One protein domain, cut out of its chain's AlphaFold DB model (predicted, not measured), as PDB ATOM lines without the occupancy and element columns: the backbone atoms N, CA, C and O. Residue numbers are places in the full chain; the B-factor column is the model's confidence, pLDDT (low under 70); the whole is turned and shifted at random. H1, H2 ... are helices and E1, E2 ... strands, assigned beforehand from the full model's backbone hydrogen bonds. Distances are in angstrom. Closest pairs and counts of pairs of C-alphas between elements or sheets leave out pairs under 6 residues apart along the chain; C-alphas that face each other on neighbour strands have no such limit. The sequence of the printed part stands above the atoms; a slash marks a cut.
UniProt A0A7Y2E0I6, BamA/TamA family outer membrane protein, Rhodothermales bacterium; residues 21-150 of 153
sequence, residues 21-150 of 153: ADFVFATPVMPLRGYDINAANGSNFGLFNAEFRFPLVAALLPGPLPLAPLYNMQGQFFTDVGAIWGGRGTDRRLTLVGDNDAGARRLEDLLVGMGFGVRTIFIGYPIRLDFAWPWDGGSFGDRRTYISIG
ATOM      1  N   ALA A  21     -46.544 115.622 -32.632       55.84
ATOM      2  CA  ALA A  21     -45.267 115.909 -33.270       55.84
ATOM      3  C   ALA A  21     -44.141 116.045 -32.233       55.84
ATOM      4  O   ALA A  21     -43.103 115.405 -32.389       55.84
ATOM      5  N   ASP A  22     -44.362 116.790 -31.144       51.19
ATOM      6  CA  ASP A  22     -43.363 116.971 -30.079       51.19
ATOM      7  C   ASP A  22     -43.058 115.639 -29.359       51.19
ATOM      8  O   ASP A  22     -41.910 115.384 -28.998       51.19
ATOM      9  N   PHE A  23     -44.043 114.737 -29.228       56.56
ATOM     10  CA  PHE A  23     -43.837 113.399 -28.654       56.56
ATOM     11  C   PHE A  23     -42.894 112.521 -29.487       56.56
ATOM     12  O   PHE A  23     -42.066 111.806 -28.927       56.56
ATOM     13  N   VAL A  24     -42.983 112.579 -30.821       57.25
ATOM     14  CA  VAL A  24     -42.116 111.785 -31.713       57.25
ATOM     15  C   VAL A  24     -40.647 112.210 -31.597       57.25
ATOM     16  O   VAL A  24     -39.754 111.388 -31.801       57.25
ATOM     17  N   PHE A  25     -40.388 113.469 -31.230       57.12
ATOM     18  CA  PHE A  25     -39.035 113.997 -31.039       57.12
ATOM     19  C   PHE A  25     -38.572 113.998 -29.573       57.12
ATOM     20  O   PHE A  25     -37.385 114.205 -29.305       57.12
ATOM     21  N   ALA A  26     -39.467 113.726 -28.620       59.75
ATOM     22  CA  ALA A  26     -39.126 113.593 -27.213       59.75
ATOM     23  C   ALA A  26     -38.325 112.304 -26.981       59.75
ATOM     24  O   ALA A  26     -38.831 111.189 -27.100       59.75
ATOM     25  N   THR A  27     -37.051 112.455 -26.618       61.50
ATOM     26  CA  THR A  27     -36.201 111.318 -26.253       61.50
ATOM     27  C   THR A  27     -36.215 111.160 -24.736       61.50
ATOM     28  O   THR A  27     -35.692 112.033 -24.040       61.50
ATOM     29  N   PRO A  28     -36.797 110.080 -24.182       63.50
ATOM     30  CA  PRO A  28     -36.817 109.896 -22.742       63.50
ATOM     31  C   PRO A  28     -35.395 109.669 -22.223       63.50
ATOM     32  O   PRO A  28     -34.709 108.728 -22.624       63.50
ATOM     33  N   VAL A  29     -34.968 110.514 -21.288       66.62
ATOM     34  CA  VAL A  29     -33.663 110.392 -20.636       66.62
ATOM     35  C   VAL A  29     -33.772 109.339 -19.532       66.62
ATOM     36  O   VAL A  29     -34.352 109.579 -18.476       66.62
ATOM     37  N   MET A  30     -33.267 108.131 -19.793       75.75
ATOM     38  CA  MET A  30     -33.345 106.995 -18.869       75.75
ATOM     39  C   MET A  30     -32.027 106.206 -18.818       75.75
ATOM     40  O   MET A  30     -31.366 106.077 -19.848       75.75
ATOM     41  N   PRO A  31     -31.694 105.565 -17.678       81.19
ATOM     42  CA  PRO A  31     -32.435 105.546 -16.414       81.19
ATOM     43  C   PRO A  31     -32.109 106.736 -15.495       81.19
ATOM     44  O   PRO A  31     -30.961 107.149 -15.358       81.19
ATOM     45  N   LEU A  32     -33.142 107.228 -14.812       86.38
ATOM     46  CA  LEU A  32     -33.042 108.190 -13.718       86.38
ATOM     47  C   LEU A  32     -33.992 107.738 -12.604       86.38
ATOM     48  O   LEU A  32     -35.176 108.071 -12.590       86.38
ATOM     49  N   ARG A  33     -33.504 106.863 -11.721       90.88
ATOM     50  CA  ARG A  33     -34.306 106.315 -10.618       90.88
ATOM     51  C   ARG A  33     -34.579 107.387  -9.565       90.88
ATOM     52  O   ARG A  33     -33.792 108.303  -9.394       90.88
ATOM     53  N   GLY A  34     -35.678 107.259  -8.827       87.00
ATOM     54  CA  GLY A  34     -36.090 108.229  -7.802       87.00
ATOM     55  C   GLY A  34     -37.042 109.312  -8.317       87.00
ATOM     56  O   GLY A  34     -37.655 110.000  -7.504       87.00
ATOM     57  N   TYR A  35     -37.263 109.381  -9.631       87.50
ATOM     58  CA  TYR A  35     -38.181 110.324 -10.268       87.50
ATOM     59  C   TYR A  35     -39.239 109.608 -11.113       87.50
ATOM     60  O   TYR A  35     -39.074 108.447 -11.504       87.50
ATOM     61  N   ASP A  36     -40.347 110.308 -11.345       83.75
ATOM     62  CA  ASP A  36     -41.374 109.896 -12.295       83.75
ATOM     63  C   ASP A  36     -40.894 110.044 -13.738       83.75
ATOM     64  O   ASP A  36     -40.004 110.841 -14.049       83.75
ATOM     65  N   ILE A  37     -41.529 109.308 -14.652       79.56
ATOM     66  CA  ILE A  37     -41.370 109.617 -16.072       79.56
ATOM     67  C   ILE A  37     -41.908 111.025 -16.320       79.56
ATOM     68  O   ILE A  37     -42.978 111.373 -15.821       79.56
ATOM     69  N   ASN A  38     -41.182 111.784 -17.144       77.94
ATOM     70  CA  ASN A  38     -41.519 113.158 -17.505       77.94
ATOM     71  C   ASN A  38     -41.425 114.148 -16.327       77.94
ATOM     72  O   ASN A  38     -42.077 115.183 -16.346       77.94
ATOM     73  N   ALA A  39     -40.608 113.849 -15.308       77.88
ATOM     74  CA  ALA A  39     -40.409 114.736 -14.158       77.88
ATOM     75  C   ALA A  39     -39.823 116.116 -14.523       77.88
ATOM     76  O   ALA A  39     -39.996 117.065 -13.765       77.88
ATOM     77  N   ALA A  40     -39.127 116.234 -15.658       81.25
ATOM     78  CA  ALA A  40     -38.592 117.496 -16.158       81.25
ATOM     79  C   ALA A  40     -38.515 117.495 -17.690       81.25
ATOM     80  O   ALA A  40     -38.302 116.451 -18.309       81.25
ATOM     81  N   ASN A  41     -38.662 118.685 -18.281       82.88
ATOM     82  CA  ASN A  41     -38.677 118.910 -19.724       82.88
ATOM     83  C   ASN A  41     -37.746 120.061 -20.108       82.88
ATOM     84  O   ASN A  41     -37.819 121.149 -19.541       82.88
ATOM     85  N   GLY A  42     -36.905 119.838 -21.114       82.56
ATOM     86  CA  GLY A  42     -35.934 120.816 -21.590       82.56
ATOM     87  C   GLY A  42     -35.456 120.499 -23.001       82.56
ATOM     88  O   GLY A  42     -35.607 119.380 -23.487       82.56
ATOM     89  N   SER A  43     -34.888 121.501 -23.669       84.62
ATOM     90  CA  SER A  43     -34.300 121.343 -25.008       84.62
ATOM     91  C   SER A  43     -32.898 120.733 -24.980       84.62
ATOM     92  O   SER A  43     -32.407 120.282 -26.012       84.62
ATOM     93  N   ASN A  44     -32.254 120.706 -23.812       85.25
ATOM     94  CA  ASN A  44     -30.937 120.121 -23.613       85.25
ATOM     95  C   ASN A  44     -30.953 119.200 -22.395       85.25
ATOM     96  O   ASN A  44     -31.642 119.478 -21.409       85.25
ATOM     97  N   PHE A  45     -30.166 118.127 -22.458       87.69
ATOM     98  CA  PHE A  45     -30.010 117.214 -21.337       87.69
ATOM     99  C   PHE A  45     -28.599 116.625 -21.253       87.69
ATOM    100  O   PHE A  45     -27.897 116.482 -22.254       87.69
ATOM    101  N   GLY A  46     -28.204 116.241 -20.044       88.44
ATOM    102  CA  GLY A  46     -27.039 115.415 -19.757       88.44
ATOM    103  C   GLY A  46     -27.425 114.308 -18.784       88.44
ATOM    104  O   GLY A  46     -28.208 114.537 -17.866       88.44
ATOM    105  N   LEU A  47     -26.889 113.106 -18.980       90.94
ATOM    106  CA  LEU A  47     -27.161 111.957 -18.118       90.94
ATOM    107  C   LEU A  47     -25.851 111.310 -17.687       90.94
ATOM    108  O   LEU A  47     -25.004 110.981 -18.517       90.94
ATOM    109  N   PHE A  48     -25.713 111.088 -16.388       91.38
ATOM    110  CA  PHE A  48     -24.616 110.344 -15.797       91.38
ATOM    111  C   PHE A  48     -25.171 109.286 -14.851       91.38
ATOM    112  O   PHE A  48     -25.997 109.581 -13.989       91.38
ATOM    113  N   ASN A  49     -24.726 108.042 -14.994       93.62
ATOM    114  CA  ASN A  49     -25.121 106.959 -14.102       93.62
ATOM    115  C   ASN A  49     -23.875 106.229 -13.611       93.62
ATOM    116  O   ASN A  49     -23.030 105.818 -14.407       93.62
ATOM    117  N   ALA A  50     -23.796 106.022 -12.305       93.75
ATOM    118  CA  ALA A  50     -22.778 105.211 -11.665       93.75
ATOM    119  C   ALA A  50     -23.454 104.062 -10.916       93.75
ATOM    120  O   ALA A  50     -24.371 104.279 -10.128       93.75
ATOM    121  N   GLU A  51     -22.988 102.834 -11.138       93.19
ATOM    122  CA  GLU A  51     -23.439 101.658 -10.395       93.19
ATOM    123  C   GLU A  51     -22.233 100.901  -9.838       93.19
ATOM    124  O   GLU A  51     -21.334 100.514 -10.580       93.19
ATOM    125  N   PHE A  52     -22.249 100.629  -8.537       93.88
ATOM    126  CA  PHE A  52     -21.300  99.739  -7.883       93.88
ATOM    127  C   PHE A  52     -21.998  98.426  -7.544       93.88
ATOM    128  O   PHE A  52     -22.974  98.425  -6.798       93.88
ATOM    129  N   ARG A  53     -21.514  97.310  -8.093       91.44
ATOM    130  CA  ARG A  53     -22.131  95.981  -7.964       91.44
ATOM    131  C   ARG A  53     -21.217  95.068  -7.151       91.44
ATOM    132  O   ARG A  53     -20.010  95.066  -7.373       91.44
ATOM    133  N   PHE A  54     -21.788  94.282  -6.245       88.75
ATOM    134  CA  PHE A  54     -21.029  93.373  -5.388       88.75
ATOM    135  C   PHE A  54     -21.794  92.069  -5.115       88.75
ATOM    136  O   PHE A  54     -23.027  92.071  -5.054       88.75
ATOM    137  N   PRO A  55     -21.096  90.934  -4.942       87.38
ATOM    138  CA  PRO A  55     -21.740  89.688  -4.543       87.38
ATOM    139  C   PRO A  55     -22.252  89.787  -3.099       87.38
ATOM    140  O   PRO A  55     -21.508  90.192  -2.211       87.38
ATOM    141  N   LEU A  56     -23.504  89.391  -2.844       80.94
ATOM    142  CA  LEU A  56     -24.075  89.392  -1.486       80.94
ATOM    143  C   LEU A  56     -23.747  88.108  -0.723       80.94
ATOM    144  O   LEU A  56     -23.383  88.160   0.443       80.94
ATOM    145  N   VAL A  57     -23.880  86.948  -1.372       72.81
ATOM    146  CA  VAL A  57     -23.794  85.641  -0.693       72.81
ATOM    147  C   VAL A  57     -22.427  84.982  -0.877       72.81
ATOM    148  O   VAL A  57     -21.897  84.405   0.069       72.81
ATOM    149  N   ALA A  58     -21.802  85.121  -2.051       63.12
ATOM    150  CA  ALA A  58     -20.482  84.534  -2.307       63.12
ATOM    151  C   ALA A  58     -19.369  85.110  -1.406       63.12
ATOM    152  O   ALA A  58     -18.349  84.459  -1.220       63.12
ATOM    153  N   ALA A  59     -19.569  86.298  -0.820       58.25
ATOM    154  CA  ALA A  59     -18.625  86.913   0.118       58.25
ATOM    155  C   ALA A  59     -18.744  86.386   1.566       58.25
ATOM    156  O   ALA A  59     -17.812  86.558   2.345       58.25
ATOM    157  N   LEU A  60     -19.872  85.762   1.938       62.50
ATOM    158  CA  LEU A  60     -20.176  85.339   3.315       62.50
ATOM    159  C   LEU A  60     -19.995  83.833   3.572       62.50
ATOM    160  O   LEU A  60     -20.001  83.419   4.731       62.50
ATOM    161  N   LEU A  61     -19.843  83.003   2.533       64.25
ATOM    162  CA  LEU A  61     -19.767  81.545   2.674       64.25
ATOM    163  C   LEU A  61     -18.325  81.023   2.506       64.25
ATOM    164  O   LEU A  61     -17.752  81.161   1.424       64.25
ATOM    165  N   PRO A  62     -17.732  80.380   3.534       57.25
ATOM    166  CA  PRO A  62     -16.428  79.739   3.425       57.25
ATOM    167  C   PRO A  62     -16.583  78.369   2.748       57.25
ATOM    168  O   PRO A  62     -16.760  77.346   3.403       57.25
ATOM    169  N   GLY A  63     -16.527  78.352   1.417       60.00
ATOM    170  CA  GLY A  63     -16.439  77.123   0.622       60.00
ATOM    171  C   GLY A  63     -17.657  76.832  -0.265       60.00
ATOM    172  O   GLY A  63     -18.689  77.492  -0.151       60.00
ATOM    173  N   PRO A  64     -17.532  75.858  -1.187       56.03
ATOM    174  CA  PRO A  64     -18.558  75.522  -2.172       56.03
ATOM    175  C   PRO A  64     -19.724  74.770  -1.513       56.03
ATOM    176  O   PRO A  64     -19.801  73.543  -1.547       56.03
ATOM    177  N   LEU A  65     -20.642  75.506  -0.891       59.00
ATOM    178  CA  LEU A  65     -21.918  74.959  -0.433       59.00
ATOM    179  C   LEU A  65     -22.886  74.834  -1.626       59.00
ATOM    180  O   LEU A  65     -22.971  75.763  -2.432       59.00
ATOM    181  N   PRO A  66     -23.665  73.743  -1.751       58.00
ATOM    182  CA  PRO A  66     -24.567  73.508  -2.882       58.00
ATOM    183  C   PRO A  66     -25.873  74.326  -2.777       58.00
ATOM    184  O   PRO A  66     -26.973  73.799  -2.903       58.00
ATOM    185  N   LEU A  67     -25.771  75.639  -2.550       60.03
ATOM    186  CA  LEU A  67     -26.896  76.579  -2.549       60.03
ATOM    187  C   LEU A  67     -27.003  77.258  -3.924       60.03
ATOM    188  O   LEU A  67     -26.824  78.470  -4.056       60.03
ATOM    189  N   ALA A  68     -27.292  76.462  -4.958       57.50
ATOM    190  CA  ALA A  68     -27.348  76.889  -6.361       57.50
ATOM    191  C   ALA A  68     -28.158  78.183  -6.651       57.50
ATOM    192  O   ALA A  68     -27.712  78.959  -7.498       57.50
ATOM    193  N   PRO A  69     -29.292  78.493  -5.977       59.53
ATOM    194  CA  PRO A  69     -30.014  79.744  -6.238       59.53
ATOM    195  C   PRO A  69     -29.460  80.968  -5.483       59.53
ATOM    196  O   PRO A  69     -29.633  82.093  -5.947       59.53
ATOM    197  N   LEU A  70     -28.776  80.788  -4.345       62.84
ATOM    198  CA  LEU A  70     -28.321  81.904  -3.499       62.84
ATOM    199  C   LEU A  70     -26.970  82.482  -3.946       62.84
ATOM    200  O   LEU A  70     -26.717  83.665  -3.731       62.84
ATOM    201  N   TYR A  71     -26.135  81.697  -4.635       65.56
ATOM    202  CA  TYR A  71     -24.851  82.167  -5.182       65.56
ATOM    203  C   TYR A  71     -24.987  83.314  -6.192       65.56
ATOM    204  O   TYR A  71     -24.074  84.124  -6.332       65.56
ATOM    205  N   ASN A  72     -26.136  83.416  -6.862       73.88
ATOM    206  CA  ASN A  72     -26.382  84.418  -7.899       73.88
ATOM    207  C   ASN A  72     -26.934  85.744  -7.347       73.88
ATOM    208  O   ASN A  72     -27.295  86.629  -8.124       73.88
ATOM    209  N   MET A  73     -27.011  85.894  -6.018       85.06
ATOM    210  CA  MET A  73     -27.468  87.127  -5.381       85.06
ATOM    211  C   MET A  73     -26.384  88.206  -5.392       85.06
ATOM    212  O   MET A  73     -25.296  88.033  -4.834       85.06
ATOM    213  N   GLN A  74     -26.710  89.351  -5.986       89.06
ATOM    214  CA  GLN A  74     -25.827  90.511  -6.081       89.06
ATOM    215  C   GLN A  74     -26.530  91.752  -5.546       89.06
ATOM    216  O   GLN A  74     -27.709  91.980  -5.817       89.06
ATOM    217  N   GLY A  75     -25.794  92.549  -4.787       91.94
ATOM    218  CA  GLY A  75     -26.203  93.875  -4.354       91.94
ATOM    219  C   GLY A  75     -25.657  94.924  -5.311       91.94
ATOM    220  O   GLY A  75     -24.658  94.704  -6.003       91.94
ATOM    221  N   GLN A  76     -26.305  96.081  -5.351       93.44
ATOM    222  CA  GLN A  76     -25.775  97.251  -6.031       93.44
ATOM    223  C   GLN A  76     -26.062  98.527  -5.254       93.44
ATOM    224  O   GLN A  76     -27.160  98.696  -4.740       93.44
ATOM    225  N   PHE A  77     -25.117  99.456  -5.255       95.44
ATOM    226  CA  PHE A  77     -25.394 100.866  -5.011       95.44
ATOM    227  C   PHE A  77     -25.413 101.592  -6.345       95.44
ATOM    228  O   PHE A  77     -24.688 101.215  -7.270       95.44
ATOM    229  N   PHE A  78     -26.249 102.609  -6.471       94.81
ATOM    230  CA  PHE A  78     -26.294 103.408  -7.683       94.81
ATOM    231  C   PHE A  78     -26.544 104.877  -7.388       94.81
ATOM    232  O   PHE A  78     -27.196 105.224  -6.402       94.81
ATOM    233  N   THR A  79     -26.064 105.706  -8.308       95.38
ATOM    234  CA  THR A  79     -26.342 107.134  -8.376       95.38
ATOM    235  C   THR A  79     -26.613 107.493  -9.831       95.38
ATOM    236  O   THR A  79     -25.755 107.305 -10.693       95.38
ATOM    237  N   ASP A  80     -27.798 108.022 -10.091       94.06
ATOM    238  CA  ASP A  80     -28.244 108.523 -11.379       94.06
ATOM    239  C   ASP A  80     -28.367 110.049 -11.283       94.06
ATOM    240  O   ASP A  80     -28.984 110.573 -10.358       94.06
ATOM    241  N   VAL A  81     -27.775 110.771 -12.225       93.12
ATOM    242  CA  VAL A  81     -27.788 112.234 -12.286       93.12
ATOM    243  C   VAL A  81     -28.248 112.654 -13.674       93.12
ATOM    244  O   VAL A  81     -27.605 112.313 -14.665       93.12
ATOM    245  N   GLY A  82     -29.349 113.394 -13.744       91.25
ATOM    246  CA  GLY A  82     -29.863 114.011 -14.960       91.25
ATOM    247  C   GLY A  82     -29.807 115.530 -14.843       91.25
ATOM    248  O   GLY A  82     -30.347 116.079 -13.894       91.25
ATOM    249  N   ALA A  83     -29.168 116.205 -15.791       90.19
ATOM    250  CA  ALA A  83     -29.252 117.655 -15.943       90.19
ATOM    251  C   ALA A  83     -30.188 117.965 -17.113       90.19
ATOM    252  O   ALA A  83     -29.967 117.432 -18.198       90.19
ATOM    253  N   ILE A  84     -31.222 118.782 -16.919       88.44
ATOM    254  CA  ILE A  84     -32.221 119.121 -17.942       88.44
ATOM    255  C   ILE A  84     -32.454 120.630 -17.886       88.44
ATOM    256  O   ILE A  84     -32.829 121.142 -16.841       88.44
ATOM    257  N   TRP A  85     -32.234 121.340 -18.998       88.75
ATOM    258  CA  TRP A  85     -32.343 122.805 -19.035       88.75
ATOM    259  C   TRP A  85     -32.860 123.329 -20.380       88.75
ATOM    260  O   TRP A  85     -33.020 122.598 -21.367       88.75
ATOM    261  N   GLY A  86     -33.125 124.638 -20.430       84.44
ATOM    262  CA  GLY A  86     -33.656 125.306 -21.618       84.44
ATOM    263  C   GLY A  86     -35.105 124.914 -21.913       84.44
ATOM    264  O   GLY A  86     -35.446 124.648 -23.070       84.44
ATOM    265  N   GLY A  87     -35.931 124.830 -20.868       76.75
ATOM    266  CA  GLY A  87     -37.377 124.664 -20.968       76.75
ATOM    267  C   GLY A  87     -38.068 125.905 -21.543       76.75
ATOM    268  O   GLY A  87     -37.499 126.997 -21.634       76.75
ATOM    269  N   ARG A  88     -39.325 125.752 -21.978       68.38
ATOM    270  CA  ARG A  88     -40.125 126.890 -22.458       68.38
ATOM    271  C   ARG A  88     -40.402 127.836 -21.278       68.38
ATOM    272  O   ARG A  88     -41.134 127.473 -20.369       68.38
ATOM    273  N   GLY A  89     -39.842 129.047 -21.323       67.44
ATOM    274  CA  GLY A  89     -40.051 130.086 -20.305       67.44
ATOM    275  C   GLY A  89     -38.985 130.167 -19.204       67.44
ATOM    276  O   GLY A  89     -39.112 131.027 -18.340       67.44
ATOM    277  N   THR A  90     -37.934 129.340 -19.248       69.00
ATOM    278  CA  THR A  90     -36.788 129.408 -18.319       69.00
ATOM    279  C   THR A  90     -35.557 130.037 -18.981       69.00
ATOM    280  O   THR A  90     -35.502 130.191 -20.207       69.00
ATOM    281  N   ASP A  91     -34.542 130.384 -18.181       71.44
ATOM    282  CA  ASP A  91     -33.219 130.722 -18.714       71.44
ATOM    283  C   ASP A  91     -32.680 129.529 -19.540       71.44
ATOM    284  O   ASP A  91     -32.929 128.358 -19.240       71.44
ATOM    285  N   ARG A  92     -31.984 129.826 -20.642       77.44
ATOM    286  CA  ARG A  92     -31.347 128.814 -21.503       77.44
ATOM    287  C   ARG A  92     -29.975 128.393 -20.977       77.44
ATOM    288  O   ARG A  92     -29.346 127.515 -21.569       77.44
ATOM    289  N   ARG A  93     -29.490 129.032 -19.913       83.12
ATOM    290  CA  ARG A  93     -28.249 128.674 -19.231       83.12
ATOM    291  C   ARG A  93     -28.494 127.557 -18.218       83.12
ATOM    292  O   ARG A  93     -29.459 127.612 -17.473       83.12
ATOM    293  N   LEU A  94     -27.568 126.600 -18.166       82.00
ATOM    294  CA  LEU A  94     -27.554 125.546 -17.154       82.00
ATOM    295  C   LEU A  94     -27.253 126.129 -15.762       82.00
ATOM    296  O   LEU A  94     -26.170 126.685 -15.549       82.00
ATOM    297  N   THR A  95     -28.175 125.944 -14.822       83.38
ATOM    298  CA  THR A  95     -28.057 126.339 -13.416       83.38
ATOM    299  C   THR A  95     -28.192 125.107 -12.524       83.38
ATOM    300  O   THR A  95     -29.256 124.525 -12.353       83.38
ATOM    301  N   LEU A  96     -27.068 124.671 -11.949       83.12
ATOM    302  CA  LEU A  96     -27.017 123.430 -11.164       83.12
ATOM    303  C   LEU A  96     -27.654 123.583  -9.779       83.12
ATOM    304  O   LEU A  96     -28.232 122.634  -9.256       83.12
ATOM    305  N   VAL A  97     -27.505 124.761  -9.175       82.44
ATOM    306  CA  VAL A  97     -28.012 125.085  -7.841       82.44
ATOM    307  C   VAL A  97     -28.601 126.487  -7.888       82.44
ATOM    308  O   VAL A  97     -27.890 127.426  -8.251       82.44
ATOM    309  N   GLY A  98     -29.862 126.603  -7.493       80.44
ATOM    310  CA  GLY A  98     -30.605 127.853  -7.389       80.44
ATOM    311  C   GLY A  98     -31.127 128.078  -5.974       80.44
ATOM    312  O   GLY A  98     -31.104 127.174  -5.128       80.44
ATOM    313  N   ASP A  99     -31.591 129.293  -5.705       80.94
ATOM    314  CA  ASP A  99     -32.302 129.611  -4.470       80.94
ATOM    315  C   ASP A  99     -33.791 129.307  -4.671       80.94
ATOM    316  O   ASP A  99     -34.419 129.823  -5.591       80.94
ATOM    317  N   ASN A 100     -34.362 128.452  -3.821       70.69
ATOM    318  CA  ASN A 100     -35.805 128.204  -3.819       70.69
ATOM    319  C   ASN A 100     -36.554 129.404  -3.196       70.69
ATOM    320  O   ASN A 100     -35.939 130.218  -2.509       70.69
ATOM    321  N   ASP A 101     -37.883 129.470  -3.319       70.12
ATOM    322  CA  ASP A 101     -38.749 130.536  -2.772       70.12
ATOM    323  C   ASP A 101     -38.543 130.796  -1.261       70.12
ATOM    324  O   ASP A 101     -38.846 131.871  -0.745       70.12
ATOM    325  N   ALA A 102     -37.989 129.817  -0.538       71.88
ATOM    326  CA  ALA A 102     -37.631 129.893   0.879       71.88
ATOM    327  C   ALA A 102     -36.169 130.331   1.159       71.88
ATOM    328  O   ALA A 102     -35.722 130.265   2.304       71.88
ATOM    329  N   GLY A 103     -35.394 130.718   0.140       73.56
ATOM    330  CA  GLY A 103     -33.981 131.117   0.243       73.56
ATOM    331  C   GLY A 103     -32.995 129.969   0.500       73.56
ATOM    332  O   GLY A 103     -31.837 130.204   0.841       73.56
ATOM    333  N   ALA A 104     -33.442 128.715   0.385       75.50
ATOM    334  CA  ALA A 104     -32.584 127.543   0.522       75.50
ATOM    335  C   ALA A 104     -31.986 127.158  -0.833       75.50
ATOM    336  O   ALA A 104     -32.725 127.005  -1.807       75.50
ATOM    337  N   ARG A 105     -30.671 126.914  -0.869       78.06
ATOM    338  CA  ARG A 105     -29.991 126.399  -2.062       78.06
ATOM    339  C   ARG A 105     -30.426 124.964  -2.355       78.06
ATOM    340  O   ARG A 105     -30.197 124.074  -1.536       78.06
ATOM    341  N   ARG A 106     -31.055 124.754  -3.509       82.56
ATOM    342  CA  ARG A 106     -31.548 123.460  -4.003       82.56
ATOM    343  C   ARG A 106     -31.100 123.253  -5.445       82.56
ATOM    344  O   ARG A 106     -30.665 124.192  -6.107       82.56
ATOM    345  N   LEU A 107     -31.161 122.014  -5.911       83.12
ATOM    346  CA  LEU A 107     -30.939 121.696  -7.315       83.12
ATOM    347  C   LEU A 107     -32.069 122.296  -8.156       83.12
ATOM    348  O   LEU A 107     -33.235 122.161  -7.793       83.12
ATOM    349  N   GLU A 108     -31.711 122.961  -9.251       83.69
ATOM    350  CA  GLU A 108     -32.672 123.608 -10.154       83.69
ATOM    351  C   GLU A 108     -32.806 122.791 -11.443       83.69
ATOM    352  O   GLU A 108     -33.799 122.092 -11.625       83.69
ATOM    353  N   ASP A 109     -31.751 122.743 -12.261       87.25
ATOM    354  CA  ASP A 109     -31.737 121.948 -13.500       87.25
ATOM    355  C   ASP A 109     -31.255 120.498 -13.293       87.25
ATOM    356  O   ASP A 109     -31.073 119.750 -14.253       87.25
ATOM    357  N   LEU A 110     -30.979 120.091 -12.049       90.00
ATOM    358  CA  LEU A 110     -30.398 118.791 -11.707       90.00
ATOM    359  C   LEU A 110     -31.405 117.897 -10.982       90.00
ATOM    360  O   LEU A 110     -31.958 118.250  -9.945       90.00
ATOM    361  N   LEU A 111     -31.535 116.670 -11.469       90.88
ATOM    362  CA  LEU A 111     -32.247 115.583 -10.826       90.88
ATOM    363  C   LEU A 111     -31.221 114.534 -10.408       90.88
ATOM    364  O   LEU A 111     -30.489 114.004 -11.243       90.88
ATOM    365  N   VAL A 112     -31.154 114.230  -9.115       93.62
ATOM    366  CA  VAL A 112     -30.199 113.261  -8.568       93.62
ATOM    367  C   VAL A 112     -30.969 112.179  -7.841       93.62
ATOM    368  O   VAL A 112     -31.671 112.441  -6.875       93.62
ATOM    369  N   GLY A 113     -30.843 110.946  -8.303       93.81
ATOM    370  CA  GLY A 113     -31.402 109.774  -7.653       93.81
ATOM    371  C   GLY A 113     -30.293 108.875  -7.158       93.81
ATOM    372  O   GLY A 113     -29.393 108.529  -7.915       93.81
ATOM    373  N   MET A 114     -30.348 108.446  -5.906       95.19
ATOM    374  CA  MET A 114     -29.398 107.460  -5.394       95.19
ATOM    375  C   MET A 114     -30.111 106.348  -4.658       95.19
ATOM    376  O   MET A 114     -31.236 106.514  -4.186       95.19
ATOM    377  N   GLY A 115     -29.479 105.187  -4.586       95.38
ATOM    378  CA  GLY A 115     -30.174 104.043  -4.047       95.38
ATOM    379  C   GLY A 115     -29.383 102.760  -3.978       95.38
ATOM    380  O   GLY A 115     -28.180 102.692  -4.243       95.38
ATOM    381  N   PHE A 116     -30.117 101.727  -3.594       94.88
ATOM    382  CA  PHE A 116     -29.622 100.378  -3.417       94.88
ATOM    383  C   PHE A 116     -30.538  99.397  -4.136       94.88
ATOM    384  O   PHE A 116     -31.755  99.563  -4.135       94.88
ATOM    385  N   GLY A 117     -29.961  98.361  -4.728       93.19
ATOM    386  CA  GLY A 117     -30.704  97.324  -5.420       93.19
ATOM    387  C   GLY A 117     -30.202  95.930  -5.094       93.19
ATOM    388  O   GLY A 117     -29.036  95.729  -4.754       93.19
ATOM    389  N   VAL A 118     -31.091  94.953  -5.235       92.00
ATOM    390  CA  VAL A 118     -30.786  93.527  -5.106       92.00
ATOM    391  C   VAL A 118     -31.197  92.816  -6.381       92.00
ATOM    392  O   VAL A 118     -32.287  93.033  -6.913       92.00
ATOM    393  N   ARG A 119     -30.319  91.940  -6.860       88.38
ATOM    394  CA  ARG A 119     -30.533  91.077  -8.018       88.38
ATOM    395  C   ARG A 119     -30.453  89.630  -7.581       88.38
ATOM    396  O   ARG A 119     -29.553  89.259  -6.829       88.38
ATOM    397  N   THR A 120     -31.375  88.814  -8.065       86.94
ATOM    398  CA  THR A 120     -31.386  87.376  -7.805       86.94
ATOM    399  C   THR A 120     -32.045  86.631  -8.957       86.94
ATOM    400  O   THR A 120     -32.793  87.218  -9.737       86.94
ATOM    401  N   ILE A 121     -31.773  85.333  -9.064       84.38
ATOM    402  CA  ILE A 121     -32.528  84.445  -9.942       84.38
ATOM    403  C   ILE A 121     -33.579  83.755  -9.083       84.38
ATOM    404  O   ILE A 121     -33.253  82.966  -8.196       84.38
ATOM    405  N   PHE A 122     -34.843  84.042  -9.364       79.81
ATOM    406  CA  PHE A 122     -35.979  83.452  -8.677       79.81
ATOM    407  C   PHE A 122     -36.795  82.623  -9.670       79.81
ATOM    408  O   PHE A 122     -37.280  83.142 -10.670       79.81
ATOM    409  N   ILE A 123     -36.916  81.315  -9.410       81.56
ATOM    410  CA  ILE A 123     -37.667  80.360 -10.254       81.56
ATOM    411  C   ILE A 123     -37.239  80.449 -11.738       81.56
ATOM    412  O   ILE A 123     -38.055  80.480 -12.652       81.56
ATOM    413  N   GLY A 124     -35.930  80.550 -11.992       78.62
ATOM    414  CA  GLY A 124     -35.372  80.630 -13.350       78.62
ATOM    415  C   GLY A 124     -35.473  82.004 -14.022       78.62
ATOM    416  O   GLY A 124     -34.879  82.192 -15.081       78.62
ATOM    417  N   TYR A 125     -36.140  82.979 -13.398       82.62
ATOM    418  CA  TYR A 125     -36.209  84.345 -13.899       82.62
ATOM    419  C   TYR A 125     -35.258  85.262 -13.127       82.62
ATOM    420  O   TYR A 125     -35.280  85.288 -11.895       82.62
ATOM    421  N   PRO A 126     -34.427  86.052 -13.816       85.62
ATOM    422  CA  PRO A 126     -33.716  87.148 -13.178       85.62
ATOM    423  C   PRO A 126     -34.692  88.238 -12.725       85.62
ATOM    424  O   PRO A 126     -35.445  88.804 -13.523       85.62
ATOM    425  N   ILE A 127     -34.646  88.547 -11.435       87.81
ATOM    426  CA  ILE A 127     -35.428  89.604 -10.805       87.81
ATOM    427  C   ILE A 127     -34.466  90.630 -10.215       87.81
ATOM    428  O   ILE A 127     -33.454  90.283  -9.599       87.81
ATOM    429  N   ARG A 128     -34.811  91.907 -10.377       89.19
ATOM    430  CA  ARG A 128     -34.147  93.025  -9.709       89.19
ATOM    431  C   ARG A 128     -35.168  93.875  -8.968       89.19
ATOM    432  O   ARG A 128     -36.225  94.201  -9.511       89.19
ATOM    433  N   LEU A 129     -34.799  94.245  -7.749       91.75
ATOM    434  CA  LEU A 129     -35.523  95.154  -6.879       91.75
ATOM    435  C   LEU A 129     -34.606  96.330  -6.541       91.75
ATOM    436  O   LEU A 129     -33.607  96.126  -5.856       91.75
ATOM    437  N   ASP A 130     -34.941  97.532  -7.004       93.06
ATOM    438  CA  ASP A 130     -34.182  98.757  -6.734       93.06
ATOM    439  C   ASP A 130     -34.991  99.689  -5.819       93.06
ATOM    440  O   ASP A 130     -36.177  99.924  -6.038       93.06
ATOM    441  N   PHE A 131     -34.346 100.259  -4.809       94.25
ATOM    442  CA  PHE A 131     -34.878 101.308  -3.943       94.25
ATOM    443  C   PHE A 131     -34.096 102.586  -4.206       94.25
ATOM    444  O   PHE A 131     -32.877 102.592  -4.056       94.25
ATOM    445  N   ALA A 132     -34.785 103.652  -4.593       94.62
ATOM    446  CA  ALA A 132     -34.184 104.926  -4.947       94.62
ATOM    447  C   ALA A 132     -34.788 106.060  -4.127       94.62
ATOM    448  O   ALA A 132     -35.996 106.092  -3.900       94.62
ATOM    449  N   TRP A 133     -33.954 107.015  -3.752       95.06
ATOM    450  CA  TRP A 133     -34.345 108.251  -3.097       95.06
ATOM    451  C   TRP A 133     -33.904 109.424  -3.974       95.06
ATOM    452  O   TRP A 133     -32.716 109.501  -4.313       95.06
ATOM    453  N   PRO A 134     -34.824 110.323  -4.363       93.75
ATOM    454  CA  PRO A 134     -34.448 111.571  -5.003       93.75
ATOM    455  C   PRO A 134     -33.745 112.478  -3.985       93.75
ATOM    456  O   PRO A 134     -34.109 112.518  -2.809       93.75
ATOM    457  N   TRP A 135     -32.735 113.199  -4.445       91.81
ATOM    458  CA  TRP A 135     -31.967 114.168  -3.681       91.81
ATOM    459  C   TRP A 135     -32.087 115.525  -4.360       91.81
ATOM    460  O   TRP A 135     -31.805 115.658  -5.546       91.81
ATOM    461  N   ASP A 136     -32.488 116.531  -3.595       87.50
ATOM    462  CA  ASP A 136     -32.772 117.881  -4.097       87.50
ATOM    463  C   ASP A 136     -31.658 118.897  -3.790       87.50
ATOM    464  O   ASP A 136     -31.846 120.103  -3.941       87.50
ATOM    465  N   GLY A 137     -30.497 118.430  -3.325       84.38
ATOM    466  CA  GLY A 137     -29.378 119.284  -2.916       84.38
ATOM    467  C   GLY A 137     -29.283 119.530  -1.410       84.38
ATOM    468  O   GLY A 137     -28.215 119.931  -0.950       84.38
ATOM    469  N   GLY A 138     -30.335 119.247  -0.633       84.69
ATOM    470  CA  GLY A 138     -30.325 119.411   0.826       84.69
ATOM    471  C   GLY A 138     -31.037 118.312   1.618       84.69
ATOM    472  O   GLY A 138     -30.685 118.078   2.773       84.69
ATOM    473  N   SER A 139     -32.008 117.621   1.022       87.81
ATOM    474  CA  SER A 139     -32.755 116.536   1.659       87.81
ATOM    475  C   SER A 139     -33.066 115.388   0.702       87.81
ATOM    476  O   SER A 139     -33.145 115.557  -0.516       87.81
ATOM    477  N   PHE A 140     -33.268 114.206   1.284       91.56
ATOM    478  CA  PHE A 140     -33.830 113.059   0.580       91.56
ATOM    479  C   PHE A 140     -35.352 113.169   0.543       91.56
ATOM    480  O   PHE A 140     -35.975 113.404   1.578       91.56
ATOM    481  N   GLY A 141     -35.931 112.982  -0.640       90.00
ATOM    482  CA  GLY A 141     -37.374 112.867  -0.820       90.00
ATOM    483  C   GLY A 141     -37.886 111.442  -0.607       90.00
ATOM    484  O   GLY A 141     -37.180 110.558  -0.109       90.00
ATOM    485  N   ASP A 142     -39.131 111.213  -1.020       92.19
ATOM    486  CA  ASP A 142     -39.809 109.935  -0.815       92.19
ATOM    487  C   ASP A 142     -39.161 108.788  -1.594       92.19
ATOM    488  O   ASP A 142     -38.820 108.892  -2.777       92.19
ATOM    489  N   ARG A 143     -39.028 107.646  -0.915       92.50
ATOM    490  CA  ARG A 143     -38.456 106.434  -1.500       92.50
ATOM    491  C   ARG A 143     -39.343 105.908  -2.621       92.50
ATOM    492  O   ARG A 143     -40.496 105.543  -2.391       92.50
ATOM    493  N   ARG A 144     -38.741 105.671  -3.780       90.69
ATOM    494  CA  ARG A 144     -39.335 104.914  -4.880       90.69
ATOM    495  C   ARG A 144     -38.765 103.509  -4.942       90.69
ATOM    496  O   ARG A 144     -37.570 103.297  -4.758       90.69
ATOM    497  N   THR A 145     -39.628 102.542  -5.206       90.44
ATOM    498  CA  THR A 145     -39.242 101.139  -5.368       90.44
ATOM    499  C   THR A 145     -39.506 100.732  -6.803       90.44
ATOM    500  O   THR A 145     -40.570 101.036  -7.328       90.44
ATOM    501  N   TYR A 146     -38.571 100.022  -7.422       89.56
ATOM    502  CA  TYR A 146     -38.669  99.543  -8.793       89.56
ATOM    503  C   TYR A 146     -38.486  98.032  -8.834       89.56
ATOM    504  O   TYR A 146     -37.552  97.497  -8.240       89.56
ATOM    505  N   ILE A 147     -39.366  97.354  -9.565       88.94
ATOM    506  CA  ILE A 147     -39.300  95.914  -9.814       88.94
ATOM    507  C   ILE A 147     -39.098  95.708 -11.310       88.94
ATOM    508  O   ILE A 147     -39.862  96.231 -12.125       88.94
ATOM    509  N   SER A 148     -38.079  94.935 -11.675       86.50
ATOM    510  CA  SER A 148     -37.821  94.544 -13.064       86.50
ATOM    511  C   SER A 148     -37.565  93.051 -13.193       86.50
ATOM    512  O   SER A 148     -36.922  92.447 -12.332       86.50
ATOM    513  N   ILE A 149     -38.050  92.491 -14.297       85.00
ATOM    514  CA  ILE A 149     -37.877  91.093 -14.693       85.00
ATOM    515  C   ILE A 149     -37.305  91.095 -16.112       85.00
ATOM    516  O   ILE A 149     -37.813  91.808 -16.976       85.00
ATOM    517  N   GLY A 150     -36.259  90.314 -16.363       75.88
ATOM    518  CA  GLY A 150     -35.688  90.173 -17.705       75.88
ATOM    519  C   GLY A 150     -34.206  89.829 -17.686       75.88
ATOM    520  O   GLY A 150     -33.544  90.061 -16.687       75.88
TER     521      GLY A 150
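AT A GLANCE: This is residues 21 to 150 of the 153 residues of the protein "BamA/TamA family outer membrane protein" of Rhodothermales bacterium (UniProt A0A7Y2E0I6). The model is one long, twisted antiparallel sheet of five strands, E1 E2 E5 E6 E7, curved like part of an open barrel wall, with the unnamed residues 30 to 39 passing over the hollow face. The small hairpin E3 and E4 lies beyond one end of the strands, the loop of residues 56 to 73 extends past the other end, and the short helix H1 lies well away from the sheet. The printed part has 130 residues, with one named helix and seven named strands in the order H1 E1 E2 E3 E4 E5 E6 E7, and the class is mostly strand. The whole is loose, with a radius of gyration of the C-alphas of 18.8 A, and flat, spanning 61 by 38 by 20 A.

HOW THE PARTS SIT: In the largest sheet, E2, residues 74 to 85, and E5, residues 110 to 122, are antiparallel inner strands at 152 degrees, with N 80 and O 113 2.7 A apart. On the other side of E2, the edge strand E1, residues 44 to 55, forms a hairpin with it at 172 degrees; N 50 and O 79 are 2.8 A apart. E5, E6, residues 125 to 135, and E7, residues 144 to 149, form a meander, each strand the antiparallel neighbour of the one before. N 118 and O 129 are 2.8 A apart between E5 and E6, and N 132 and O 144 are 2.8 A apart between E6 and the edge strand E7. From edge to edge the strands' lines turn by 71 degrees and the way across by 67 degrees. E3, residues 97 to 99, and E4, residues 105 to 107, form an antiparallel hairpin, with N 98 and O 106 2.9 A apart. E4 runs on into E5 across a break of 2 residues, at 50 degrees. H1, residues 21 to 25, is not on the largest sheet; its one O i to N i+4 pair is not within hydrogen-bond range, while both O i to N i+3 pairs are.

IN THESE COORDINATES: E1 spans 37.1 A from C-alpha 44 at (-30.937, 120.121, -23.613), E2 35.4 A, E5 35.9 A and E6 31.8 A. E7 spans 17.0 A and ends with C-alpha 149 at (-37.877, 91.093, -14.693). H1 begins with C-alpha 21 at (-45.267, 115.909, -33.270).

THE WHOLE: The C-alphas farthest apart, those of Gly 63 and Gly 89, are 61.6 A apart. The printed part has no cut. The links H1 to E1, E1 to E2 and E2 to E3 are long. The mean pLDDT of the printed part is 81.2; residues 21 to 29, 58 to 71 and 88 to 90 are under 70.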